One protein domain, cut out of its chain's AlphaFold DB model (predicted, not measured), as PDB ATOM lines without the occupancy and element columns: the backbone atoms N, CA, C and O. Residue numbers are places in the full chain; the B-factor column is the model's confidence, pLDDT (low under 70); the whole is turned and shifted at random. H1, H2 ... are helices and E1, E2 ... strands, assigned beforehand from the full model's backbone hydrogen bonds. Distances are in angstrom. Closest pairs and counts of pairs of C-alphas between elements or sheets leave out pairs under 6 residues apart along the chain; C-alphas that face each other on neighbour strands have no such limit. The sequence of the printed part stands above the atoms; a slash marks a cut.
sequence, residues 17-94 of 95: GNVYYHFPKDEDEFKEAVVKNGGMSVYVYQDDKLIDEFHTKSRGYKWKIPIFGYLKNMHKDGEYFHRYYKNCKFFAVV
ATOM      1  N   GLY A  17     250.651 279.880 255.541       88.94
ATOM      2  CA  GLY A  17     251.185 281.142 255.049       88.94
ATOM      3  C   GLY A  17     252.651 281.386 255.405       88.94
ATOM      4  O   GLY A  17     253.154 282.467 255.100       88.94
ATOM      5  N   ASN A  18     253.334 280.415 256.022       88.88
ATOM      6  CA  ASN A  18     254.720 280.581 256.447       88.88
ATOM      7  C   ASN A  18     255.692 280.436 255.272       88.88
ATOM      8  O   ASN A  18     255.475 279.625 254.365       88.88
ATOM      9  N   VAL A  19     256.784 281.192 255.323       88.62
ATOM     10  CA  VAL A  19     257.859 281.221 254.324       88.62
ATOM     11  C   VAL A  19     259.181 280.914 255.015       88.62
ATOM     12  O   VAL A  19     259.398 281.352 256.139       88.62
ATOM     13  N   TYR A  20     260.059 280.162 254.358       87.31
ATOM     14  CA  TYR A  20     261.288 279.655 254.953       87.31
ATOM     15  C   TYR A  20     262.484 280.008 254.071       87.31
ATOM     16  O   TYR A  20     262.474 279.759 252.866       87.31
ATOM     17  N   TYR A  21     263.516 280.559 254.695       87.38
ATOM     18  CA  TYR A  21     264.752 281.015 254.077       87.38
ATOM     19  C   TYR A  21     265.944 280.387 254.793       87.38
ATOM     20  O   TYR A  21     265.853 280.068 255.982       87.38
ATOM     21  N   HIS A  22     267.066 280.242 254.087       88.50
ATOM     22  CA  HIS A  22     268.316 279.787 254.686       88.50
ATOM     23  C   HIS A  22     269.543 280.534 254.149       88.50
ATOM     24  O   HIS A  22     269.551 280.962 252.993       88.50
ATOM     25  N   PHE A  23     270.563 280.693 254.996       88.06
ATOM     26  CA  PHE A  23     271.869 281.261 254.660       88.06
ATOM     27  C   PHE A  23     273.010 280.395 255.215       88.06
ATOM     28  O   PHE A  23     272.983 280.128 256.421       88.06
ATOM     29  N   PRO A  24     274.013 279.987 254.407       88.06
ATOM     30  CA  PRO A  24     274.219 280.266 252.974       88.06
ATOM     31  C   PRO A  24     273.088 279.791 252.048       88.06
ATOM     32  O   PRO A  24     272.285 278.942 252.429       88.06
ATOM     33  N   LYS A  25     272.996 280.384 250.847       83.50
ATOM     34  CA  LYS A  25     271.938 280.085 249.858       83.50
ATOM     35  C   LYS A  25     272.118 278.712 249.206       83.50
ATOM     36  O   LYS A  25     271.126 278.118 248.791       83.50
ATOM     37  N   ASP A  26     273.350 278.236 249.071       87.50
ATOM     38  CA  ASP A  26     273.591 276.881 248.592       87.50
ATOM     39  C   ASP A  26     273.192 275.879 249.681       87.50
ATOM     40  O   ASP A  26     273.571 276.012 250.845       87.50
ATOM     41  N   GLU A  27     272.343 274.917 249.326       86.69
ATOM     42  CA  GLU A  27     271.779 273.978 250.294       86.69
ATOM     43  C   GLU A  27     272.833 272.992 250.823       86.69
ATOM     44  O   GLU A  27     272.778 272.624 252.000       86.69
ATOM     45  N   ASP A  28     273.791 272.575 249.995       89.56
ATOM     46  CA  ASP A  28     274.844 271.656 250.423       89.56
ATOM     47  C   ASP A  28     275.869 272.384 251.304       89.56
ATOM     48  O   ASP A  28     276.203 271.880 252.379       89.56
ATOM     49  N   GLU A  29     276.258 273.611 250.939       91.88
ATOM     50  CA  GLU A  29     277.089 274.491 251.772       91.88
ATOM     51  C   GLU A  29     276.431 274.748 253.134       91.88
ATOM     52  O   GLU A  29     277.065 274.599 254.180       91.88
ATOM     53  N   PHE A  30     275.132 275.068 253.139       90.31
ATOM     54  CA  PHE A  30     274.370 275.257 254.367       90.31
ATOM     55  C   PHE A  30     274.413 274.011 255.254       90.31
ATOM     56  O   PHE A  30     274.725 274.098 256.441       90.31
ATOM     57  N   LYS A  31     274.123 272.831 254.693       90.25
ATOM     58  CA  LYS A  31     274.126 271.564 255.440       90.25
ATOM     59  C   LYS A  31     275.496 271.247 256.026       90.25
ATOM     60  O   LYS A  31     275.570 270.782 257.165       90.25
ATOM     61  N   GLU A  32     276.564 271.466 255.265       91.50
ATOM     62  CA  GLU A  32     277.931 271.265 255.742       91.50
ATOM     63  C   GLU A  32     278.278 272.234 256.872       91.50
ATOM     64  O   GLU A  32     278.801 271.800 257.905       91.50
ATOM     65  N   ALA A  33     277.906 273.509 256.733       91.75
ATOM     66  CA  ALA A  33     278.100 274.516 257.767       91.75
ATOM     67  C   ALA A  33     277.358 274.142 259.061       91.75
ATOM     68  O   ALA A  33     277.957 274.162 260.132       91.75
ATOM     69  N   VAL A  34     276.099 273.694 258.980       90.94
ATOM     70  CA  VAL A  34     275.311 273.272 260.159       90.94
ATOM     71  C   VAL A  34     276.010 272.149 260.921       90.94
ATOM     72  O   VAL A  34     276.022 272.113 262.151       90.94
ATOM     73  N   VAL A  35     276.566 271.181 260.191       89.94
ATOM     74  CA  VAL A  35     277.285 270.051 260.786       89.94
ATOM     75  C   VAL A  35     278.575 270.521 261.444       89.94
ATOM     76  O   VAL A  35     278.831 270.150 262.589       89.94
ATOM     77  N   LYS A  36     279.355 271.354 260.751       90.62
ATOM     78  CA  LYS A  36     280.634 271.878 261.237       90.62
ATOM     79  C   LYS A  36     280.467 272.780 262.463       90.62
ATOM     80  O   LYS A  36     281.244 272.666 263.406       90.62
ATOM     81  N   ASN A  37     279.438 273.621 262.456       89.88
ATOM     82  CA  ASN A  37     279.212 274.652 263.471       89.88
ATOM     83  C   ASN A  37     278.302 274.150 264.602       89.88
ATOM     84  O   ASN A  37     278.011 274.872 265.552       89.88
ATOM     85  N   GLY A  38     277.885 272.880 264.540       89.44
ATOM     86  CA  GLY A  38     277.141 272.225 265.609       89.44
ATOM     87  C   GLY A  38     275.674 272.641 265.702       89.44
ATOM     88  O   GLY A  38     275.015 272.274 266.675       89.44
ATOM     89  N   GLY A  39     275.131 273.335 264.701       90.56
ATOM     90  CA  GLY A  39     273.770 273.856 264.739       90.56
ATOM     91  C   GLY A  39     273.494 274.951 263.717       90.56
ATOM     92  O   GLY A  39     274.315 275.252 262.855       90.56
ATOM     93  N   MET A  40     272.305 275.535 263.825       91.94
ATOM     94  CA  MET A  40     271.912 276.748 263.107       91.94
ATOM     95  C   MET A  40     271.005 277.589 263.996       91.94
ATOM     96  O   MET A  40     270.237 277.043 264.793       91.94
ATOM     97  N   SER A  41     271.036 278.900 263.813       92.50
ATOM     98  CA  SER A  41     270.080 279.809 264.437       92.50
ATOM     99  C   SER A  41     268.880 279.996 263.517       92.50
ATOM    100  O   SER A  41     269.024 280.080 262.299       92.50
ATOM    101  N   VAL A  42     267.681 280.040 264.082       91.81
ATOM    102  CA  VAL A  42     266.448 280.288 263.338       91.81
ATOM    103  C   VAL A  42     265.747 281.486 263.946       91.81
ATOM    104  O   VAL A  42     265.425 281.488 265.130       91.81
ATOM    105  N   TYR A  43     265.483 282.479 263.104       92.69
ATOM    106  CA  TYR A  43     264.782 283.703 263.470       92.69
ATOM    107  C   TYR A  43     263.396 283.698 262.836       92.69
ATOM    108  O   TYR A  43     263.265 283.478 261.626       92.69
ATOM    109  N   VAL A  44     262.361 283.945 263.636       92.44
ATOM    110  CA  VAL A  44     260.966 283.926 263.188       92.44
ATOM    111  C   VAL A  44     260.395 285.332 263.243       92.44
ATOM    112  O   VAL A  44     260.332 285.952 264.303       92.44
ATOM    113  N   TYR A  45     259.950 285.822 262.090       93.38
ATOM    114  CA  TYR A  45     259.352 287.142 261.949       93.38
ATOM    115  C   TYR A  45     257.871 287.045 261.599       93.38
ATOM    116  O   TYR A  45     257.488 286.261 260.730       93.38
ATOM    117  N   GLN A  46     257.058 287.897 262.211       93.44
ATOM    118  CA  GLN A  46     255.658 288.121 261.853       93.44
ATOM    119  C   GLN A  46     255.435 289.626 261.721       93.44
ATOM    120  O   GLN A  46     255.845 290.379 262.601       93.44
ATOM    121  N   ASP A  47     254.843 290.067 260.608       90.62
ATOM    122  CA  ASP A  47     254.648 291.493 260.294       90.62
ATOM    123  C   ASP A  47     255.928 292.329 260.509       90.62
ATOM    124  O   ASP A  47     255.924 293.384 261.142       90.62
ATOM    125  N   ASP A  48     257.052 291.780 260.029       87.19
ATOM    126  CA  ASP A  48     258.415 292.325 260.118       87.19
ATOM    127  C   ASP A  48     258.953 292.562 261.545       87.19
ATOM    128  O   ASP A  48     260.003 293.177 261.732       87.19
ATOM    129  N   LYS A  49     258.298 291.993 262.564       93.06
ATOM    130  CA  LYS A  49     258.795 291.939 263.944       93.06
ATOM    131  C   LYS A  49     259.363 290.563 264.252       93.06
ATOM    132  O   LYS A  49     258.723 289.557 263.953       93.06
ATOM    133  N   LEU A  50     260.538 290.523 264.876       93.19
ATOM    134  CA  LEU A  50     261.095 289.292 265.432       93.19
ATOM    135  C   LEU A  50     260.206 288.850 266.599       93.19
ATOM    136  O   LEU A  50     260.075 289.578 267.582       93.19
ATOM    137  N   ILE A  51     259.577 287.685 266.467       93.56
ATOM    138  CA  ILE A  51     258.708 287.114 267.504       93.56
ATOM    139  C   ILE A  51     259.367 285.945 268.227       93.56
ATOM    140  O   ILE A  51     258.906 285.563 269.300       93.56
ATOM    141  N   ASP A  52     260.414 285.362 267.639       91.75
ATOM    142  CA  ASP A  52     261.107 284.227 268.229       91.75
ATOM    143  C   ASP A  52     262.491 283.994 267.623       91.75
ATOM    144  O   ASP A  52     262.736 284.290 266.450       91.75
ATOM    145  N   GLU A  53     263.365 283.398 268.425       92.88
ATOM    146  CA  GLU A  53     264.720 283.018 268.053       92.88
ATOM    147  C   GLU A  53     265.131 281.763 268.824       92.88
ATOM    148  O   GLU A  53     264.916 281.655 270.033       92.88
ATOM    149  N   PHE A  54     265.744 280.803 268.135       88.75
ATOM    150  CA  PHE A  54     266.312 279.627 268.786       88.75
ATOM    151  C   PHE A  54     267.456 279.030 267.976       88.75
ATOM    152  O   PHE A  54     267.524 279.147 266.753       88.75
ATOM    153  N   HIS A  55     268.337 278.324 268.681       89.69
ATOM    154  CA  HIS A  55     269.468 277.623 268.096       89.69
ATOM    155  C   HIS A  55     269.230 276.110 268.114       89.69
ATOM    156  O   HIS A  55     268.892 275.524 269.147       89.69
ATOM    157  N   THR A  56     269.398 275.463 266.964       87.19
ATOM    158  CA  THR A  56     269.324 274.004 266.851       87.19
ATOM    159  C   THR A  56     270.654 273.373 267.223       87.19
ATOM    160  O   THR A  56     271.697 274.004 267.124       87.19
ATOM    161  N   LYS A  57     270.637 272.103 267.632       85.31
ATOM    162  CA  LYS A  57     271.865 271.328 267.832       85.31
ATOM    163  C   LYS A  57     271.999 270.292 266.728       85.31
ATOM    164  O   LYS A  57     271.139 269.419 266.585       85.31
ATOM    165  N   SER A  58     273.093 270.361 265.983       81.25
ATOM    166  CA  SER A  58     273.497 269.311 265.059       81.25
ATOM    167  C   SER A  58     274.152 268.166 265.827       81.25
ATOM    168  O   SER A  58     274.946 268.374 266.740       81.25
ATOM    169  N   ARG A  59     273.834 266.928 265.442       77.06
ATOM    170  CA  ARG A  59     274.467 265.721 266.002       77.06
ATOM    171  C   ARG A  59     275.753 265.323 265.264       77.06
ATOM    172  O   ARG A  59     276.252 264.226 265.477       77.06
ATOM    173  N   GLY A  60     276.256 266.171 264.361       74.06
ATOM    174  CA  GLY A  60     277.477 265.911 263.588       74.06
ATOM    175  C   GLY A  60     277.299 264.951 262.402       74.06
ATOM    176  O   GLY A  60     278.258 264.662 261.692       74.06
ATOM    177  N   TYR A  61     276.085 264.449 262.155       76.25
ATOM    178  CA  TYR A  61     275.812 263.579 261.011       76.25
ATOM    179  C   TYR A  61     275.540 264.385 259.748       76.25
ATOM    180  O   TYR A  61     274.834 265.393 259.795       76.25
ATOM    181  N   LYS A  62     276.014 263.879 258.601       76.50
ATOM    182  CA  LYS A  62     275.713 264.466 257.292       76.50
ATOM    183  C   LYS A  62     274.198 264.591 257.114       76.50
ATOM    184  O   LYS A  62     273.473 263.593 257.104       76.50
ATOM    185  N   TRP A  63     273.735 265.824 256.963       80.50
ATOM    186  CA  TRP A  63     272.325 266.144 256.811       80.50
ATOM    187  C   TRP A  63     271.863 265.767 255.393       80.50
ATOM    188  O   TRP A  63     272.276 266.369 254.411       80.50
ATOM    189  N   LYS A  64     271.032 264.722 255.273       80.94
ATOM    190  CA  LYS A  64     270.539 264.206 253.973       80.94
ATOM    191  C   LYS A  64     269.145 264.706 253.577       80.94
ATOM    192  O   LYS A  64     268.730 264.539 252.438       80.94
ATOM    193  N   ILE A  65     268.407 265.261 254.532       81.31
ATOM    194  CA  ILE A  65     267.028 265.727 254.360       81.31
ATOM    195  C   ILE A  65     267.044 267.129 253.731       81.31
ATOM    196  O   ILE A  65     267.892 267.932 254.123       81.31
ATOM    197  N   PRO A  66     266.109 267.458 252.823       84.31
ATOM    198  CA  PRO A  66     265.959 268.818 252.318       84.31
ATOM    199  C   PRO A  66     265.737 269.846 253.438       84.31
ATOM    200  O   PRO A  66     264.927 269.598 254.340       84.31
ATOM    201  N   ILE A  67     266.391 271.011 253.361       84.62
ATOM    202  CA  ILE A  67     266.331 272.054 254.414       84.62
ATOM    203  C   ILE A  67     264.882 272.455 254.711       84.62
ATOM    204  O   ILE A  67     264.445 272.462 255.861       84.62
ATOM    205  N   PHE A  68     264.095 272.716 253.666       81.56
ATOM    206  CA  PHE A  68     262.694 273.112 253.808       81.56
ATOM    207  C   PHE A  68     261.837 272.054 254.514       81.56
ATOM    208  O   PHE A  68     260.986 272.376 255.345       81.56
ATOM    209  N   GLY A  69     262.073 270.780 254.194       82.56
ATOM    210  CA  GLY A  69     261.382 269.663 254.830       82.56
ATOM    211  C   GLY A  69     261.716 269.568 256.316       82.56
ATOM    212  O   GLY A  69     260.829 269.324 257.129       82.56
ATOM    213  N   TYR A  70     262.972 269.808 256.683       85.69
ATOM    214  CA  TYR A  70     263.392 269.837 258.078       85.69
ATOM    215  C   TYR A  70     262.764 271.007 258.845       85.69
ATOM    216  O   TYR A  70     262.125 270.767 259.864       85.69
ATOM    217  N   LEU A  71     262.873 272.243 258.335       85.12
ATOM    218  CA  LEU A  71     262.371 273.448 259.012       85.12
ATOM    219  C   LEU A  71     260.869 273.366 259.315       85.12
ATOM    220  O   LEU A  71     260.428 273.724 260.404       85.12
ATOM    221  N   LYS A  72     260.081 272.819 258.383       81.94
ATOM    222  CA  LYS A  72     258.643 272.585 258.580       81.94
ATOM    223  C   LYS A  72     258.325 271.601 259.698       81.94
ATOM    224  O   LYS A  72     257.293 271.737 260.350       81.94
ATOM    225  N   ASN A  73     259.179 270.598 259.873       81.94
ATOM    226  CA  ASN A  73     258.987 269.518 260.833       81.94
ATOM    227  C   ASN A  73     259.720 269.767 262.156       81.94
ATOM    228  O   ASN A  73     259.822 268.858 262.974       81.94
ATOM    229  N   MET A  74     260.240 270.973 262.382       83.69
ATOM    230  CA  MET A  74     260.796 271.339 263.678       83.69
ATOM    231  C   MET A  74     259.692 271.452 264.727       83.69
ATOM    232  O   MET A  74     258.556 271.815 264.414       83.69
ATOM    233  N   HIS A  75     260.026 271.107 265.970       80.62
ATOM    234  CA  HIS A  75     259.090 271.124 267.088       80.62
ATOM    235  C   HIS A  75     259.502 272.176 268.119       80.62
ATOM    236  O   HIS A  75     260.685 272.278 268.448       80.62
ATOM    237  N   LYS A  76     258.521 272.902 268.663       73.06
ATOM    238  CA  LYS A  76     258.649 273.740 269.861       73.06
ATOM    239  C   LYS A  76     257.624 273.262 270.875       73.06
ATOM    240  O   LYS A  76     256.475 273.054 270.503       73.06
ATOM    241  N   ASP A  77     258.034 273.066 272.124       73.31
ATOM    242  CA  ASP A  77     257.120 272.746 273.231       73.31
ATOM    243  C   ASP A  77     256.160 271.571 272.941       73.31
ATOM    244  O   ASP A  77     255.009 271.556 273.365       73.31
ATOM    245  N   GLY A  78     256.635 270.569 272.191       74.31
ATOM    246  CA  GLY A  78     255.852 269.386 271.814       74.31
ATOM    247  C   GLY A  78     254.965 269.543 270.571       74.31
ATOM    248  O   GLY A  78     254.385 268.552 270.132       74.31
ATOM    249  N   GLU A  79     254.906 270.725 269.953       74.50
ATOM    250  CA  GLU A  79     254.121 270.997 268.744       74.50
ATOM    251  C   GLU A  79     255.002 271.326 267.535       74.50
ATOM    252  O   GLU A  79     256.072 271.923 267.647       74.50
ATOM    253  N   TYR A  80     254.524 270.973 266.342       75.50
ATOM    254  CA  TYR A  80     255.186 271.337 265.090       75.50
ATOM    255  C   TYR A  80     255.135 272.852 264.869       75.50
ATOM    256  O   TYR A  80     254.067 273.461 264.969       75.50
ATOM    257  N   PHE A  81     256.248 273.453 264.445       77.56
ATOM    258  CA  PHE A  81     256.341 274.888 264.153       77.56
ATOM    259  C   PHE A  81     255.245 275.359 263.213       77.56
ATOM    260  O   PHE A  81     254.599 276.369 263.472       77.56
ATOM    261  N   HIS A  82     254.974 274.605 262.147       71.75
ATOM    262  CA  HIS A  82     253.948 275.015 261.202       71.75
ATOM    263  C   HIS A  82     252.567 275.151 261.874       71.75
ATOM    264  O   HIS A  82     251.744 275.897 261.369       71.75
ATOM    265  N   ARG A  83     252.263 274.444 262.976       74.75
ATOM    266  CA  ARG A  83     250.994 274.599 263.718       74.75
ATOM    267  C   ARG A  83     251.006 275.807 264.650       74.75
ATOM    268  O   ARG A  83     249.964 276.435 264.820       74.75
ATOM    269  N   TYR A  84     252.166 276.101 265.228       81.69
ATOM    270  CA  TYR A  84     252.359 277.186 266.182       81.69
ATOM    271  C   TYR A  84     252.412 278.562 265.498       81.69
ATOM    272  O   TYR A  84     251.757 279.502 265.941       81.69
ATOM    273  N   TYR A  85     253.120 278.672 264.371       87.56
ATOM    274  CA  TYR A  85     253.299 279.923 263.631       87.56
ATOM    275  C   TYR A  85     252.385 280.009 262.405       87.56
ATOM    276  O   TYR A  85     252.169 279.024 261.691       87.56
ATOM    277  N   LYS A  86     251.875 281.215 262.134       90.12
ATOM    278  CA  LYS A  86     251.023 281.526 260.976       90.12
ATOM    279  C   LYS A  86     251.498 282.814 260.315       90.12
ATOM    280  O   LYS A  86     251.766 283.794 261.010       90.12
ATOM    281  N   ASN A  87     251.556 282.823 258.985       91.69
ATOM    282  CA  ASN A  87     252.027 283.956 258.181       91.69
ATOM    283  C   ASN A  87     253.415 284.486 258.601       91.69
ATOM    284  O   ASN A  87     253.666 285.685 258.541       91.69
ATOM    285  N   CYS A  88     254.308 283.600 259.046       91.44
ATOM    286  CA  CYS A  88     255.638 283.966 259.530       91.44
ATOM    287  C   CYS A  88     256.731 283.753 258.471       91.44
ATOM    288  O   CYS A  88     256.615 282.891 257.597       91.44
ATOM    289  N   LYS A  89     257.824 284.510 258.577       91.31
ATOM    290  CA  LYS A  89     259.064 284.323 257.815       91.31
ATOM    291  C   LYS A  89     260.111 283.687 258.733       91.31
ATOM    292  O   LYS A  89     260.450 284.264 259.763       91.31
ATOM    293  N   PHE A  90     260.617 282.519 258.364       90.75
ATOM    294  CA  PHE A  90     261.681 281.810 259.070       90.75
ATOM    295  C   PHE A  90     263.003 282.042 258.352       90.75
ATOM    296  O   PHE A  90     263.094 281.783 257.155       90.75
ATOM    297  N   PHE A  91     264.031 282.465 259.076       91.12
ATOM    298  CA  PHE A  91     265.387 282.614 258.554       91.12
ATOM    299  C   PHE A  91     266.318 281.681 259.310       91.12
ATOM    300  O   PHE A  91     266.629 281.935 260.469       91.12
ATOM    301  N   ALA A  92     266.745 280.602 258.659       91.38
ATOM    302  CA  ALA A  92     267.758 279.700 259.184       91.38
ATOM    303  C   ALA A  92     269.147 280.198 258.768       91.38
ATOM    304  O   ALA A  92     269.439 280.322 257.582       91.38
ATOM    305  N   VAL A  93     270.002 280.511 259.727       92.06
ATOM    306  CA  VAL A  93     271.320 281.098 259.482       92.06
ATOM    307  C   VAL A  93     272.365 280.279 260.213       92.06
ATOM    308  O   VAL A  93     272.155 279.849 261.350       92.06
ATOM    309  N   VAL A  94     273.483 280.060 259.538       87.56
ATOM    310  CA  VAL A  94     274.653 279.402 260.099       87.56
ATOM    311  C   VAL A  94     275.802 280.398 260.027       87.56
ATOM    312  O   VAL A  94     276.112 280.880 258.937       87.56
TER     313      VAL A  94
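What this domain is: This is residues 17 to 94 of the 95 residues of an uncharacterized protein of Campylobacter lari (UniProt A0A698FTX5). A twisted wall of four strands has the short helix H2 over one face, on the side of the sheet where E1 and E4 lie, and its other face bare. H1 sits at one end of the sheet, near the ends of E1 and E4, while H3 lies off towards the other end, after a small loop. The printed part has 78 residues, with E1, H1, E2, E3, H2, H3 and E4 along the chain, three named helices and four named strands in a mixed class. The mixed sheet runs E1, E4, E2, E3. The whole is compact, with a radius of gyration of the C-alphas of 12.1 A and spans of 32 by 26 by 18 A.

How they stand to each other: E1, residues 19 to 23, is an edge strand and parallel to E4, residues 89 to 93, at 17 degrees; N 21 and O 90 are 2.8 A apart, within hydrogen-bond range. E4 is antiparallel to E2, residues 41 to 46, at 163 degrees, with N 43 and O 91 at 2.9 A. E2 forms a hairpin with E3, residues 49 to 55, the other edge strand, at 160 degrees, with N 44 and O 52 at 2.9 A. The sheet is twisted, its C-alphas lying up to 4.3 A off the best plane. H1, residues 27 to 36, only grazes the sheet with its residues 29 to 34; its closest C-alphas to E1 are those of Phe 30 and Phe 23, 6.5 A apart. H2, residues 67 to 72, is on the sheet at a height of 9.0 A, only just over E1 and E4 with 3 C-alphas on each, and runs slantwise to the strands, at 42 degrees to E1 on the local plane. The closest C-alphas of H2 and E1 are those of Phe 68 and Tyr 20, 6.8 A apart. H1 and H2 are close but not clearly touching, the C-alphas of Glu 27 and Ile 67 being 7.1 A apart, and about perpendicular at 76 degrees. H3, residues 81 to 84, is not on the sheet; it is close to H2 but not clearly touching, with the C-alphas of His 82 and Lys 72 5.9 A apart. E3, H2, H3 and E4 form a split strand-helix-strand unit, two strands running the same way with E2 between them, and its crossover is right-handed. In H1 and H2 every O i to N i+4 pair is within hydrogen-bond range; H3 is too short for such a pair.

Where its parts are: E1 begins at C-alpha 19 (257.859, 281.221, 254.324) and measures 14.0 A from first to last C-alpha. H1 measures 14.2 A, E2 16.8 A, E3 18.3 A, H2 8.8 A, H3 5.0 A and E4 12.8 A. H2 begins at C-alpha 67 (266.331, 272.054, 254.414), and E4 ends at C-alpha 93 (271.320, 281.098, 259.482).

The domain as a whole: The C-alphas farthest apart are those of Asp 47 and Tyr 61, at 35.0 A. The printed part has no cut. The link from E3 to H2, with 11 residues, is long, and in the short link from H2 to H3 residues 75 to 76 pair antiparallel with 79 to 80. The mean pLDDT of the printed part is 86.3, and no printed residue is under 70.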